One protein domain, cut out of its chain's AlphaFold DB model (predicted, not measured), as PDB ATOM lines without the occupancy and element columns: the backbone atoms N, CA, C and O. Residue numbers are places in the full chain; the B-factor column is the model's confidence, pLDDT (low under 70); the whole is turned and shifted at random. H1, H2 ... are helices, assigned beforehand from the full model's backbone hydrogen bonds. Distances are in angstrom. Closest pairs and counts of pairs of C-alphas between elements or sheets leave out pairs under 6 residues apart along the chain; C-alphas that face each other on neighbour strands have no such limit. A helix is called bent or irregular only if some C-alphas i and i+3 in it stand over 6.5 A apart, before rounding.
ATOM      1  N   PHE A   2      21.250 -27.085  21.812       51.34
ATOM      2  CA  PHE A   2      22.463 -26.253  21.823       51.34
ATOM      3  C   PHE A   2      23.774 -27.063  21.825       51.34
ATOM      4  O   PHE A   2      24.629 -26.822  20.990       51.34
ATOM      5  N   GLU A   3      23.889 -28.099  22.663       72.50
ATOM      6  CA  GLU A   3      25.070 -28.992  22.680       72.50
ATOM      7  C   GLU A   3      25.287 -29.749  21.362       72.50
ATOM      8  O   GLU A   3      26.416 -30.017  20.979       72.50
ATOM      9  N   ILE A   4      24.204 -30.081  20.651       80.38
ATOM     10  CA  ILE A   4      24.284 -30.770  19.354       80.38
ATOM     11  C   ILE A   4      24.768 -29.797  18.278       80.38
ATOM     12  O   ILE A   4      25.574 -30.188  17.450       80.38
ATOM     13  N   ALA A   5      24.298 -28.546  18.306       69.38
ATOM     14  CA  ALA A   5      24.776 -27.504  17.402       69.38
ATOM     15  C   ALA A   5      26.254 -27.173  17.664       69.38
ATOM     16  O   ALA A   5      27.025 -27.105  16.721       69.38
ATOM     17  N   LEU A   6      26.664 -27.055  18.932       68.19
ATOM     18  CA  LEU A   6      28.066 -26.835  19.304       68.19
ATOM     19  C   LEU A   6      28.980 -27.968  18.829       68.19
ATOM     20  O   LEU A   6      30.009 -27.689  18.236       68.19
ATOM     21  N   ALA A   7      28.583 -29.227  19.029       79.06
ATOM     22  CA  ALA A   7      29.369 -30.373  18.569       79.06
ATOM     23  C   ALA A   7      29.440 -30.482  17.031       79.06
ATOM     24  O   ALA A   7      30.408 -31.009  16.492       79.06
ATOM     25  N   ASP A   8      28.408 -30.018  16.321       79.31
ATOM     26  CA  ASP A   8      28.384 -29.993  14.853       79.31
ATOM     27  C   ASP A   8      29.290 -28.881  14.299       79.31
ATOM     28  O   ASP A   8      30.071 -29.135  13.386       79.31
ATOM     29  N   GLU A   9      29.253 -27.688  14.904       76.88
ATOM     30  CA  GLU A   9      30.162 -26.576  14.593       76.88
ATOM     31  C   GLU A   9      31.619 -26.926  14.918       76.88
ATOM     32  O   GLU A   9      32.501 -26.707  14.094       76.88
ATOM     33  N   GLU A  10      31.881 -27.544  16.074       76.38
ATOM     34  CA  GLU A  10      33.219 -28.009  16.462       76.38
ATOM     35  C   GLU A  10      33.768 -29.013  15.441       76.38
ATOM     36  O   GLU A  10      34.892 -28.853  14.971       76.38
ATOM     37  N   ARG A  11      32.943 -29.968  14.984       81.94
ATOM     38  CA  ARG A  11      33.322 -30.882  13.895       81.94
ATOM     39  C   ARG A  11      33.625 -30.131  12.595       81.94
ATOM     40  O   ARG A  11      34.576 -30.482  11.908       81.94
ATOM     41  N   HIS A  12      32.831 -29.125  12.229       75.56
ATOM     42  CA  HIS A  12      33.063 -28.348  11.007       75.56
ATOM     43  C   HIS A  12      34.348 -27.515  11.063       75.56
ATOM     44  O   HIS A  12      35.051 -27.420  10.056       75.56
ATOM     45  N   VAL A  13      34.687 -26.976  12.234       72.00
ATOM     46  CA  VAL A  13      35.971 -26.310  12.483       72.00
ATOM     47  C   VAL A  13      37.118 -27.319  12.396       72.00
ATOM     48  O   VAL A  13      38.099 -27.071  11.696       72.00
ATOM     49  N   GLU A  14      36.974 -28.491  13.020       75.19
ATOM     50  CA  GLU A  14      37.974 -29.559  12.961       75.19
ATOM     51  C   GLU A  14      38.176 -30.094  11.541       75.19
ATOM     52  O   GLU A  14      39.306 -30.373  11.172       75.19
ATOM     53  N   GLU A  15      37.135 -30.225  10.719       78.81
ATOM     54  CA  GLU A  15      37.227 -30.718   9.334       78.81
ATOM     55  C   GLU A  15      37.715 -29.644   8.339       78.81
ATOM     56  O   GLU A  15      38.076 -29.971   7.204       78.81
ATOM     57  N   GLY A  16      37.781 -28.373   8.752       69.75
ATOM     58  CA  GLY A  16      38.137 -27.237   7.895       69.75
ATOM     59  C   GLY A  16      39.480 -27.393   7.172       69.75
ATOM     60  O   GLY A  16      39.565 -27.138   5.970       69.75
ATOM     61  N   HIS A  17      40.504 -27.919   7.854       66.69
ATOM     62  CA  HIS A  17      41.837 -28.147   7.275       66.69
ATOM     63  C   HIS A  17      41.831 -29.155   6.110       66.69
ATOM     64  O   HIS A  17      42.645 -29.058   5.191       66.69
ATOM     65  N   VAL A  18      40.898 -30.116   6.112       72.94
ATOM     66  CA  VAL A  18      40.752 -31.107   5.033       72.94
ATOM     67  C   VAL A  18      40.199 -30.450   3.773       72.94
ATOM     68  O   VAL A  18      40.599 -30.800   2.666       72.94
ATOM     69  N   HIS A  19      39.294 -29.487   3.938       68.75
ATOM     70  CA  HIS A  19      38.682 -28.760   2.830       68.75
ATOM     71  C   HIS A  19      39.569 -27.642   2.284       68.75
ATOM     72  O   HIS A  19      39.443 -27.292   1.114       68.75
ATOM     73  N   ALA A  20      40.476 -27.115   3.104       66.12
ATOM     74  CA  ALA A  20      41.388 -26.046   2.727       66.12
ATOM     75  C   ALA A  20      42.571 -26.513   1.854       66.12
ATOM     76  O   ALA A  20      43.094 -25.733   1.065       66.12
ATOM     77  N   ALA A  21      42.965 -27.791   1.940       69.44
ATOM     78  CA  ALA A  21      44.148 -28.329   1.255       69.44
ATOM     79  C   ALA A  21      44.085 -28.308  -0.288       69.44
ATOM     80  O   ALA A  21      45.127 -28.383  -0.939       69.44
ATOM     81  N   ASP A  22      42.883 -28.222  -0.866       76.19
ATOM     82  CA  ASP A  22      42.649 -28.231  -2.319       76.19
ATOM     83  C   ASP A  22      42.329 -26.835  -2.891       76.19
ATOM     84  O   ASP A  22      42.005 -26.711  -4.075       76.19
ATOM     85  N   VAL A  23      42.382 -25.786  -2.065       76.31
ATOM     86  CA  VAL A  23      42.002 -24.422  -2.451       76.31
ATOM     87  C   VAL A  23      43.237 -23.628  -2.863       76.31
ATOM     88  O   VAL A  23      44.236 -23.618  -2.149       76.31
ATOM     89  N   ASP A  24      43.174 -22.961  -4.017       82.44
ATOM     90  CA  ASP A  24      44.222 -22.039  -4.456       82.44
ATOM     91  C   ASP A  24      44.151 -20.748  -3.616       82.44
ATOM     92  O   ASP A  24      43.121 -20.065  -3.660       82.44
ATOM     93  N   PRO A  25      45.199 -20.394  -2.848       78.44
ATOM     94  CA  PRO A  25      45.198 -19.196  -2.009       78.44
ATOM     95  C   PRO A  25      44.923 -17.911  -2.799       78.44
ATOM     96  O   PRO A  25      44.215 -17.036  -2.301       78.44
ATOM     97  N   GLU A  26      45.395 -17.826  -4.051       81.25
ATOM     98  CA  GLU A  26      45.165 -16.661  -4.919       81.25
ATOM     99  C   GLU A  26      43.679 -16.494  -5.296       81.25
ATOM    100  O   GLU A  26      43.233 -15.386  -5.595       81.25
ATOM    101  N   GLU A  27      42.881 -17.572  -5.272       83.25
ATOM    102  CA  GLU A  27      41.451 -17.525  -5.609       83.25
ATOM    103  C   GLU A  27      40.561 -17.104  -4.428       83.25
ATOM    104  O   GLU A  27      39.436 -16.644  -4.648       83.25
ATOM    105  N   ILE A  28      41.037 -17.250  -3.185       83.19
ATOM    106  CA  ILE A  28      40.244 -16.985  -1.971       83.19
ATOM    107  C   ILE A  28      40.699 -15.775  -1.161       83.19
ATOM    108  O   ILE A  28      39.944 -15.336  -0.295       83.19
ATOM    109  N   GLU A  29      41.873 -15.209  -1.444       83.06
ATOM    110  CA  GLU A  29      42.450 -14.082  -0.700       83.06
ATOM    111  C   GLU A  29      41.459 -12.916  -0.525       83.06
ATOM    112  O   GLU A  29      41.212 -12.464   0.592       83.06
ATOM    113  N   ASP A  30      40.805 -12.476  -1.607       83.62
ATOM    114  CA  ASP A  30      39.832 -11.375  -1.556       83.62
ATOM    115  C   ASP A  30      38.598 -11.706  -0.693       83.62
ATOM    116  O   ASP A  30      38.030 -10.818  -0.053       83.62
ATOM    117  N   LEU A  31      38.172 -12.974  -0.678       83.50
ATOM    118  CA  LEU A  31      37.026 -13.433   0.111       83.50
ATOM    119  C   LEU A  31      37.380 -13.526   1.596       83.50
ATOM    120  O   LEU A  31      36.575 -13.128   2.436       83.50
ATOM    121  N   VAL A  32      38.570 -14.044   1.906       82.25
ATOM    122  CA  VAL A  32      39.099 -14.106   3.272       82.25
ATOM    123  C   VAL A  32      39.239 -12.689   3.823       82.25
ATOM    124  O   VAL A  32      38.696 -12.414   4.889       82.25
ATOM    125  N   ARG A  33      39.796 -11.755   3.042       81.62
ATOM    126  CA  ARG A  33      39.928 -10.350   3.449       81.62
ATOM    127  C   ARG A  33      38.581  -9.673   3.732       81.62
ATOM    128  O   ARG A  33      38.421  -9.016   4.756       81.62
ATOM    129  N   ASP A  34      37.585  -9.848   2.858       82.06
ATOM    130  CA  ASP A  34      36.229  -9.304   3.076       82.06
ATOM    131  C   ASP A  34      35.541  -9.929   4.304       82.06
ATOM    132  O   ASP A  34      34.799  -9.256   5.028       82.06
ATOM    133  N   PHE A  35      35.784 -11.215   4.563       82.56
ATOM    134  CA  PHE A  35      35.299 -11.882   5.765       82.56
ATOM    135  C   PHE A  35      35.965 -11.327   7.030       82.56
ATOM    136  O   PHE A  35      35.262 -11.028   7.996       82.56
ATOM    137  N   GLU A  36      37.283 -11.133   7.017       78.69
ATOM    138  CA  GLU A  36      38.064 -10.588   8.131       78.69
ATOM    139  C   GLU A  36      37.627  -9.169   8.501       78.69
ATOM    140  O   GLU A  36      37.360  -8.903   9.672       78.69
ATOM    141  N   GLU A  37      37.449  -8.280   7.517       80.31
ATOM    142  CA  GLU A  37      36.945  -6.918   7.748       80.31
ATOM    143  C   GLU A  37      35.574  -6.927   8.450       80.31
ATOM    144  O   GLU A  37      35.317  -6.156   9.381       80.31
ATOM    145  N   LYS A  38      34.677  -7.829   8.033       82.00
ATOM    146  CA  LYS A  38      33.331  -7.951   8.613       82.00
ATOM    147  C   LYS A  38      33.346  -8.578   9.995       82.00
ATOM    148  O   LYS A  38      32.590  -8.146  10.866       82.00
ATOM    149  N   LEU A  39      34.169  -9.600  10.192       77.94
ATOM    150  CA  LEU A  39      34.304 -10.274  11.472       77.94
ATOM    151  C   LEU A  39      34.918  -9.333  12.510       77.94
ATOM    152  O   LEU A  39      34.418  -9.247  13.630       77.94
ATOM    153  N   PHE A  40      35.894  -8.527  12.105       75.62
ATOM    154  CA  PHE A  40      36.458  -7.466  12.929       75.62
ATOM    155  C   PHE A  40      35.407  -6.420  13.326       75.62
ATOM    156  O   PHE A  40      35.217  -6.140  14.514       75.62
ATOM    157  N   ALA A  41      34.640  -5.912  12.356       77.50
ATOM    158  CA  ALA A  41      33.551  -4.974  12.627       77.50
ATOM    159  C   ALA A  41      32.486  -5.555  13.578       77.50
ATOM    160  O   ALA A  41      31.865  -4.816  14.345       77.50
ATOM    161  N   LEU A  42      32.271  -6.875  13.542       78.50
ATOM    162  CA  LEU A  42      31.350  -7.580  14.427       78.50
ATOM    163  C   LEU A  42      31.896  -7.687  15.858       78.50
ATOM    164  O   LEU A  42      31.175  -7.360  16.798       78.50
ATOM    165  N   VAL A  43      33.151  -8.109  16.037       72.12
ATOM    166  CA  VAL A  43      33.769  -8.277  17.367       72.12
ATOM    167  C   VAL A  43      33.923  -6.933  18.085       72.12
ATOM    168  O   VAL A  43      33.691  -6.848  19.289       72.12
ATOM    169  N   GLN A  44      34.211  -5.859  17.346       72.25
ATOM    170  CA  GLN A  44      34.255  -4.501  17.898       72.25
ATOM    171  C   GLN A  44      32.876  -3.857  18.074       72.25
ATOM    172  O   GLN A  44      32.758  -2.763  18.635       72.25
ATOM    173  N   HIS A  45      31.806  -4.503  17.609       78.75
ATOM    174  CA  HIS A  45      30.478  -3.932  17.717       78.75
ATOM    175  C   HIS A  45      30.085  -3.811  19.204       78.75
ATOM    176  O   HIS A  45      30.042  -4.825  19.908       78.75
ATOM    177  N   PRO A  46      29.692  -2.622  19.708       72.75
ATOM    178  CA  PRO A  46      29.440  -2.410  21.140       72.75
ATOM    179  C   PRO A  46      28.400  -3.359  21.747       72.75
ATOM    180  O   PRO A  46      28.485  -3.723  22.912       72.75
ATOM    181  N   ARG A  47      27.425  -3.808  20.945       70.81
ATOM    182  CA  ARG A  47      26.407  -4.790  21.375       70.81
ATOM    183  C   ARG A  47      26.944  -6.203  21.633       70.81
ATOM    184  O   ARG A  47      26.206  -7.001  22.193       70.81
ATOM    185  N   ILE A  48      28.154  -6.518  21.184       74.88
ATOM    186  CA  ILE A  48      28.819  -7.804  21.418       74.88
ATOM    187  C   ILE A  48      29.902  -7.620  22.477       74.88
ATOM    188  O   ILE A  48      29.929  -8.364  23.452       74.88
ATOM    189  N   LEU A  49      30.725  -6.578  22.337       73.19
ATOM    190  CA  LEU A  49      31.837  -6.322  23.247       73.19
ATOM    191  C   LEU A  49      31.384  -5.967  24.675       73.19
ATOM    192  O   LEU A  49      31.911  -6.528  25.633       73.19
ATOM    193  N   LEU A  50      30.396  -5.076  24.839       71.38
ATOM    194  CA  LEU A  50      29.970  -4.626  26.173       71.38
ATOM    195  C   LEU A  50      29.379  -5.761  27.024       71.38
ATOM    196  O   LEU A  50      29.810  -5.894  28.165       71.38
ATOM    197  N   PRO A  51      28.493  -6.637  26.510       76.12
ATOM    198  CA  PRO A  51      28.024  -7.780  27.292       76.12
ATOM    199  C   PRO A  51      29.135  -8.750  27.704       76.12
ATOM    200  O   PRO A  51      29.069  -9.311  28.790       76.12
ATOM    201  N   ILE A  52      30.158  -8.961  26.865       72.25
ATOM    202  CA  ILE A  52      31.301  -9.819  27.219       72.25
ATOM    203  C   ILE A  52      32.094  -9.179  28.364       72.25
ATOM    204  O   ILE A  52      32.407  -9.862  29.338       72.25
ATOM    205  N   LEU A  53      32.350  -7.870  28.285       71.50
ATOM    206  CA  LEU A  53      33.009  -7.115  29.353       71.50
ATOM    207  C   LEU A  53      32.198  -7.127  30.657       71.50
ATOM    208  O   LEU A  53      32.771  -7.313  31.726       71.50
ATOM    209  N   GLU A  54      30.875  -6.974  30.580       60.28
ATOM    210  CA  GLU A  54      29.985  -6.985  31.747       60.28
ATOM    211  C   GLU A  54      29.863  -8.371  32.394       60.28
ATOM    212  O   GLU A  54      29.857  -8.477  33.619       60.28
ATOM    213  N   LEU A  55      29.748  -9.434  31.593       68.19
ATOM    214  CA  LEU A  55      29.466 -10.784  32.094       68.19
ATOM    215  C   LEU A  55      30.724 -11.561  32.476       68.19
ATOM    216  O   LEU A  55      30.706 -12.313  33.450       68.19
ATOM    217  N   ALA A  56      31.790 -11.432  31.688       74.56
ATOM    218  CA  ALA A  56      33.007 -12.223  31.845       74.56
ATOM    219  C   ALA A  56      34.167 -11.409  32.440       74.56
ATOM    220  O   ALA A  56      35.147 -11.988  32.911       74.56
ATOM    221  N   GLY A  57      34.041 -10.081  32.473       70.75
ATOM    222  CA  GLY A  57      35.091  -9.179  32.925       70.75
ATOM    223  C   GLY A  57      36.118  -8.874  31.835       70.75
ATOM    224  O   GLY A  57      36.185  -9.514  30.784       70.75
ATOM    225  N   GLU A  58      36.941  -7.864  32.106       73.06
ATOM    226  CA  GLU A  58      37.927  -7.346  31.158       73.06
ATOM    227  C   GLU A  58      38.994  -8.385  30.791       73.06
ATOM    228  O   GLU A  58      39.317  -8.550  29.616       73.06
ATOM    229  N   ASP A  59      39.481  -9.153  31.768       75.31
ATOM    230  CA  ASP A  59      40.497 -10.184  31.535       75.31
ATOM    231  C   ASP A  59      39.983 -11.312  30.639       75.31
ATOM    232  O   ASP A  59      40.679 -11.734  29.719       75.31
ATOM    233  N   ALA A  60      38.735 -11.749  30.830       74.69
ATOM    234  CA  ALA A  60      38.143 -12.772  29.976       74.69
ATOM    235  C   ALA A  60      37.873 -12.253  28.556       74.69
ATOM    236  O   ALA A  60      38.045 -12.996  27.591       74.69
ATOM    237  N   ALA A  61      37.485 -10.982  28.407       76.31
ATOM    238  CA  ALA A  61      37.343 -10.351  27.095       76.31
ATOM    239  C   ALA A  61      38.696 -10.256  26.362       76.31
ATOM    240  O   ALA A  61      38.768 -10.529  25.159       76.31
ATOM    241  N   ARG A  62      39.778  -9.931  27.088       77.56
ATOM    242  CA  ARG A  62      41.152  -9.936  26.560       77.56
ATOM    243  C   ARG A  62      41.592 -11.339  26.161       77.56
ATOM    244  O   ARG A  62      42.059 -11.525  25.042       77.56
ATOM    245  N   ASP A  63      41.411 -12.326  27.033       80.38
ATOM    246  CA  ASP A  63      41.795 -13.713  26.762       80.38
ATOM    247  C   ASP A  63      41.033 -14.289  25.568       80.38
ATOM    248  O   ASP A  63      41.637 -14.939  24.714       80.38
ATOM    249  N   LEU A  64      39.737 -13.988  25.450       81.38
ATOM    250  CA  LEU A  64      38.935 -14.351  24.284       81.38
ATOM    251  C   LEU A  64      39.487 -13.712  23.005       81.38
ATOM    252  O   LEU A  64      39.644 -14.403  22.002       81.38
ATOM    253  N   SER A  65      39.820 -12.420  23.048       79.19
ATOM    254  CA  SER A  65      40.372 -11.695  21.896       79.19
ATOM    255  C   SER A  65      41.739 -12.247  21.473       79.19
ATOM    256  O   SER A  65      41.982 -12.431  20.281       79.19
ATOM    257  N   ARG A  66      42.610 -12.594  22.435       81.31
ATOM    258  CA  ARG A  66      43.912 -13.237  22.173       81.31
ATOM    259  C   ARG A  66      43.753 -14.642  21.595       81.31
ATOM    260  O   ARG A  66      44.422 -14.978  20.624       81.31
ATOM    261  N   ALA A  67      42.886 -15.463  22.186       83.56
ATOM    262  CA  ALA A  67      42.641 -16.827  21.720       83.56
ATOM    263  C   ALA A  67      42.054 -16.835  20.304       83.56
ATOM    264  O   ALA A  67      42.458 -17.645  19.470       83.56
ATOM    265  N   TYR A  68      41.144 -15.902  20.026       82.00
ATOM    266  CA  TYR A  68      40.590 -15.685  18.701       82.00
ATOM    267  C   TYR A  68      41.680 -15.298  17.687       82.00
ATOM    268  O   TYR A  68      41.815 -15.976  16.671       82.00
ATOM    269  N   LEU A  69      42.509 -14.292  17.996       81.44
ATOM    270  CA  LEU A  69      43.629 -13.871  17.144       81.44
ATOM    271  C   LEU A  69      44.606 -15.011  16.843       81.44
ATOM    272  O   LEU A  69      44.907 -15.268  15.684       81.44
ATOM    273  N   ALA A  70      45.043 -15.738  17.873       83.69
ATOM    274  CA  ALA A  70      45.989 -16.840  17.715       83.69
ATOM    275  C   ALA A  70      45.420 -17.981  16.853       83.69
ATOM    276  O   ALA A  70      46.132 -18.563  16.035       83.69
ATOM    277  N   THR A  71      44.131 -18.292  17.020       83.62
ATOM    278  CA  THR A  71      43.446 -19.310  16.208       83.62
ATOM    279  C   THR A  71      43.330 -18.858  14.753       83.62
ATOM    280  O   THR A  71      43.535 -19.652  13.837       83.62
ATOM    281  N   HIS A  72      43.033 -17.577  14.533       81.94
ATOM    282  CA  HIS A  72      42.903 -16.991  13.202       81.94
ATOM    283  C   HIS A  72      44.243 -16.945  12.454       81.94
ATOM    284  O   HIS A  72      44.326 -17.405  11.319       81.94
ATOM    285  N   GLU A  73      45.316 -16.497  13.110       83.31
ATOM    286  CA  GLU A  73      46.679 -16.522  12.558       83.31
ATOM    287  C   GLU A  73      47.114 -17.938  12.164       83.31
ATOM    288  O   GLU A  73      47.695 -18.143  11.096       83.31
ATOM    289  N   GLN A  74      46.806 -18.931  13.006       84.00
ATOM    290  CA  GLN A  74      47.090 -20.326  12.691       84.00
ATOM    291  C   GLN A  74      46.332 -20.778  11.434       84.00
ATOM    292  O   GLN A  74      46.932 -21.397  10.555       84.00
ATOM    293  N   ALA A  75      45.042 -20.448  11.326       81.50
ATOM    294  CA  ALA A  75      44.219 -20.825  10.181       81.50
ATOM    295  C   ALA A  75      44.725 -20.203   8.867       81.50
ATOM    296  O   ALA A  75      44.787 -20.892   7.850       81.50
ATOM    297  N   LEU A  76      45.147 -18.933   8.887       83.12
ATOM    298  CA  LEU A  76      45.746 -18.268   7.724       83.12
ATOM    299  C   LEU A  76      47.071 -18.917   7.304       83.12
ATOM    300  O   LEU A  76      47.294 -19.172   6.120       83.12
ATOM    301  N   ALA A  77      47.924 -19.253   8.276       84.69
ATOM    302  CA  ALA A  77      49.200 -19.911   8.012       84.69
ATOM    303  C   ALA A  77      49.024 -21.300   7.370       84.69
ATOM    304  O   ALA A  77      49.823 -21.689   6.517       84.69
ATOM    305  N   GLU A  78      47.975 -22.039   7.745       82.75
ATOM    306  CA  GLU A  78      47.648 -23.351   7.166       82.75
ATOM    307  C   GLU A  78      47.245 -23.267   5.684       82.75
ATOM    308  O   GLU A  78      47.513 -24.205   4.930       82.75
ATOM    309  N   ILE A  79      46.681 -22.136   5.249       81.62
ATOM    310  CA  ILE A  79      46.302 -21.871   3.849       81.62
ATOM    311  C   ILE A  79      47.306 -20.990   3.096       81.62
ATOM    312  O   ILE A  79      47.077 -20.635   1.944       81.62
ATOM    313  N   GLY A  80      48.440 -20.661   3.721       84.19
ATOM    314  CA  GLY A  80      49.512 -19.884   3.098       84.19
ATOM    315  C   GLY A  80      49.187 -18.405   2.874       84.19
ATOM    316  O   GLY A  80      49.811 -17.792   2.009       84.19
ATOM    317  N   LEU A  81      48.241 -17.840   3.631       84.50
ATOM    318  CA  LEU A  81      47.931 -16.410   3.620       84.50
ATOM    319  C   LEU A  81      48.623 -15.695   4.786       84.50
ATOM    320  O   LEU A  81      48.839 -16.268   5.855       84.50
ATOM    321  N   GLU A  82      48.973 -14.429   4.570       83.06
ATOM    322  CA  GLU A  82      49.461 -13.539   5.625       83.06
ATOM    323  C   GLU A  82      48.282 -12.780   6.261       83.06
ATOM    324  O   GLU A  82      47.301 -12.497   5.564       83.06
ATOM    325  N   PRO A  83      48.349 -12.434   7.560       78.19
ATOM    326  CA  PRO A  83      47.331 -11.612   8.203       78.19
ATOM    327  C   PRO A  83      47.186 -10.250   7.509       78.19
ATOM    328  O   PRO A  83      48.194  -9.634   7.152       78.19
ATOM    329  N   PRO A  84      45.959  -9.736   7.330       76.06
ATOM    330  CA  PRO A  84      45.757  -8.388   6.815       76.06
ATOM    331  C   PRO A  84      46.157  -7.332   7.858       76.06
ATOM    332  O   PRO A  84      46.111  -7.568   9.065       76.06
ATOM    333  N   GLU A  85      46.426  -6.109   7.393       78.75
ATOM    334  CA  GLU A  85      46.774  -4.946   8.234       78.75
ATOM    335  C   GLU A  85      45.757  -4.690   9.368       78.75
ATOM    336  O   GLU A  85      46.132  -4.270  10.459       78.75
ATOM    337  N   ALA A  86      44.477  -5.014   9.154       70.25
ATOM    338  CA  ALA A  86      43.425  -4.881  10.165       70.25
ATOM    339  C   ALA A  86      43.621  -5.805  11.387       70.25
ATOM    340  O   ALA A  86      43.234  -5.453  12.502       70.25
ATOM    341  N   VAL A  87      44.226  -6.983  11.198       72.00
ATOM    342  CA  VAL A  87      44.542  -7.920  12.291       72.00
ATOM    343  C   VAL A  87      45.713  -7.388  13.117       72.00
ATOM    344  O   VAL A  87      45.639  -7.387  14.349       72.00
ATOM    345  N   ASP A  88      46.732  -6.838  12.456       75.94
ATOM    346  CA  ASP A  88      47.852  -6.158  13.115       75.94
ATOM    347  C   ASP A  88      47.384  -4.921  13.904       75.94
ATOM    348  O   ASP A  88      47.805  -4.707  15.044       75.94
ATOM    349  N   GLU A  89      46.464  -4.128  13.345       76.81
ATOM    350  CA  GLU A  89      45.864  -2.964  14.012       76.81
ATOM    351  C   GLU A  89      45.059  -3.369  15.261       76.81
ATOM    352  O   GLU A  89      45.101  -2.687  16.291       76.81
ATOM    353  N   MET A  90      44.378  -4.519  15.222       72.75
ATOM    354  CA  MET A  90      43.682  -5.068  16.385       72.75
ATOM    355  C   MET A  90      44.652  -5.511  17.478       72.75
ATOM    356  O   MET A  90      44.458  -5.167  18.645       72.75
ATOM    357  N   ALA A  91      45.690  -6.265  17.109       74.38
ATOM    358  CA  ALA A  91      46.724  -6.696  18.042       74.38
ATOM    359  C   ALA A  91      47.412  -5.485  18.691       74.38
ATOM    360  O   ALA A  91      47.666  -5.485  19.896       74.38
ATOM    361  N   HIS A  92      47.635  -4.420  17.915       77.12
ATOM    362  CA  HIS A  92      48.165  -3.159  18.413       77.12
ATOM    363  C   HIS A  92      47.203  -2.465  19.386       77.12
ATOM    364  O   HIS A  92      47.616  -2.111  20.485       77.12
ATOM    365  N   THR A  93      45.919  -2.346  19.040       72.19
ATOM    366  CA  THR A  93      44.892  -1.724  19.896       72.19
ATOM    367  C   THR A  93      44.714  -2.482  21.218       72.19
ATOM    368  O   THR A  93      44.598  -1.872  22.280       72.19
ATOM    369  N   LEU A  94      44.724  -3.821  21.181       70.25
ATOM    370  CA  LEU A  94      44.689  -4.665  22.382       70.25
ATOM    371  C   LEU A  94      45.938  -4.456  23.244       70.25
ATOM    372  O   LEU A  94      45.819  -4.314  24.459       70.25
ATOM    373  N   ALA A  95      47.116  -4.372  22.625       70.94
ATOM    374  CA  ALA A  95      48.360  -4.081  23.330       70.94
ATOM    375  C   ALA A  95      48.387  -2.654  23.916       70.94
ATOM    376  O   ALA A  95      48.941  -2.446  24.992       70.94
ATOM    377  N   GLU A  96      47.790  -1.658  23.257       68.62
ATOM    378  CA  GLU A  96      47.636  -0.306  23.810       68.62
ATOM    379  C   GLU A  96      46.686  -0.296  25.015       68.62
ATOM    380  O   GLU A  96      47.036   0.262  26.053       68.62
ATOM    381  N   LEU A  97      45.546  -0.992  24.936       63.12
ATOM    382  CA  LEU A  97      44.616  -1.167  26.061       63.12
ATOM    383  C   LEU A  97      45.257  -1.880  27.262       63.12
ATOM    384  O   LEU A  97      44.913  -1.583  28.402       63.12
ATOM    385  N   GLU A  98      46.191  -2.804  27.027       63.09
ATOM    386  CA  GLU A  98      46.977  -3.460  28.083       63.09
ATOM    387  C   GLU A  98      47.995  -2.520  28.750       63.09
ATOM    388  O   GLU A  98      48.336  -2.714  29.914       63.09
ATOM    389  N   ASN A  99      48.479  -1.502  28.031       61.41
ATOM    390  CA  ASN A  99      49.468  -0.548  28.535       61.41
ATOM    391  C   ASN A  99      48.837   0.723  29.142       61.41
ATOM    392  O   ASN A  99      49.493   1.399  29.933       61.41
ATOM    393  N   ASP A 100      47.585   1.053  28.805       54.25
ATOM    394  CA  ASP A 100      46.900   2.274  29.270       54.25
ATOM    395  C   ASP A 100      46.114   2.086  30.590       54.25
ATOM    396  O   ASP A 100      45.630   3.047  31.193       54.25
ATOM    397  N   THR A 101      46.043   0.862  31.130       52.03
ATOM    398  CA  THR A 101      45.448   0.621  32.461       52.03
ATOM    399  C   THR A 101      46.292   1.141  33.627       52.03
ATOM    400  O   THR A 101      45.775   1.297  34.730       52.03
TER     401      THR A 101
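What this domain is: This is residues 2 to 101 of the 397 residues of the protein "2-oxoacid_dh domain-containing protein" of Thermoplasmatales archaeon SW_10_69_26 (UniProt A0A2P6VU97). Three helical stretches, H2, H3b and H4, run lengthwise in a loose, open frame, and residues 2 to 15 of H1 stick out from it as a free arm. H2 and H3b run along each other with a gap between them, the short arm H3a joins them at one end, and H4 folds back beside H3b. The printed part has 100 residues with four named helices, H1, H2, H3 and H4 in that order, no named strand, and the class is all helix. It is only just loose, close to compact, with a radius of gyration of the C-alphas of 15.3 A, and its outline is flat, 45 by 36 by 19 A.

Where its parts are: H1, residues 2 to 20, begins with C-alpha 2 at (22.463, -26.253, 21.823) and is 26.9 A long. It is irregular, with C-alphas 14 and 17 7.0 A apart, and has a kink of 33 degrees near residue 14. H2, residues 25 to 43, is 25.0 A long and also irregular, with C-alphas 27 and 30 7.5 A apart; it has a kink of 31 degrees near residue 32. H3, residues 46 to 78, was assigned as one helix by its hydrogen bonds but is bent: C-alphas 55 and 58 are 9.2 A apart. Its arms are H3a, residues 46 to 55, 13.8 A long, and H3b, residues 58 to 78, 30.4 A long, beginning at (37.927, -7.346, 31.158). H4, residues 85 to 101, is 24.9 A long and ends with C-alpha 101 at (45.448, 0.621, 32.461).

How they stand to each other: H1 is close to H3b but not clearly touching, the closest C-alphas, of His 17 and Glu 78, being 7.5 A apart. H1 is apart from H2, H3a and H4. H2 and H3b are near each other, with 5 pairs of C-alphas within 10 A. H2 is close to H4 but not clearly touching, with the C-alphas of Glu 37 and Ala 86 closest at 7.2 A. H3a touches residues 60 to 61 of H3b, the closest C-alphas being those of Leu 53 and Ala 61, 5.9 A apart, at a steep tilt of 57 degrees, opposite ways. H3b and H4 form a helical hairpin and only just touch, with 3 pairs of C-alphas within 8 A, through residues 62 to 69 and 87 to 94. Their closest C-alphas are those of Arg 62 and Leu 94, 7.6 A apart, at a shallow tilt of 25 degrees, opposite ways. Every O i to N i+4 pair is within hydrogen-bond range in H3b, against 12 of 15 in H1, 13 of 15 in H2, 5 of 6 in H3a and 12 of 13 in H4.

The domain as a whole: The two C-alphas farthest apart, of Asp 22 and Thr 101, are 45.3 A apart. Without residues 2 to 15, the body spans 43 by 23 by 18 A. The printed part has no cut; the links H1 to H2 and H2 to H3 are tight, and H3 to H4 is short. The mean pLDDT of the printed part is 75.8, with 16 residues under 70, among them residues 19 to 21 and 96 to 101.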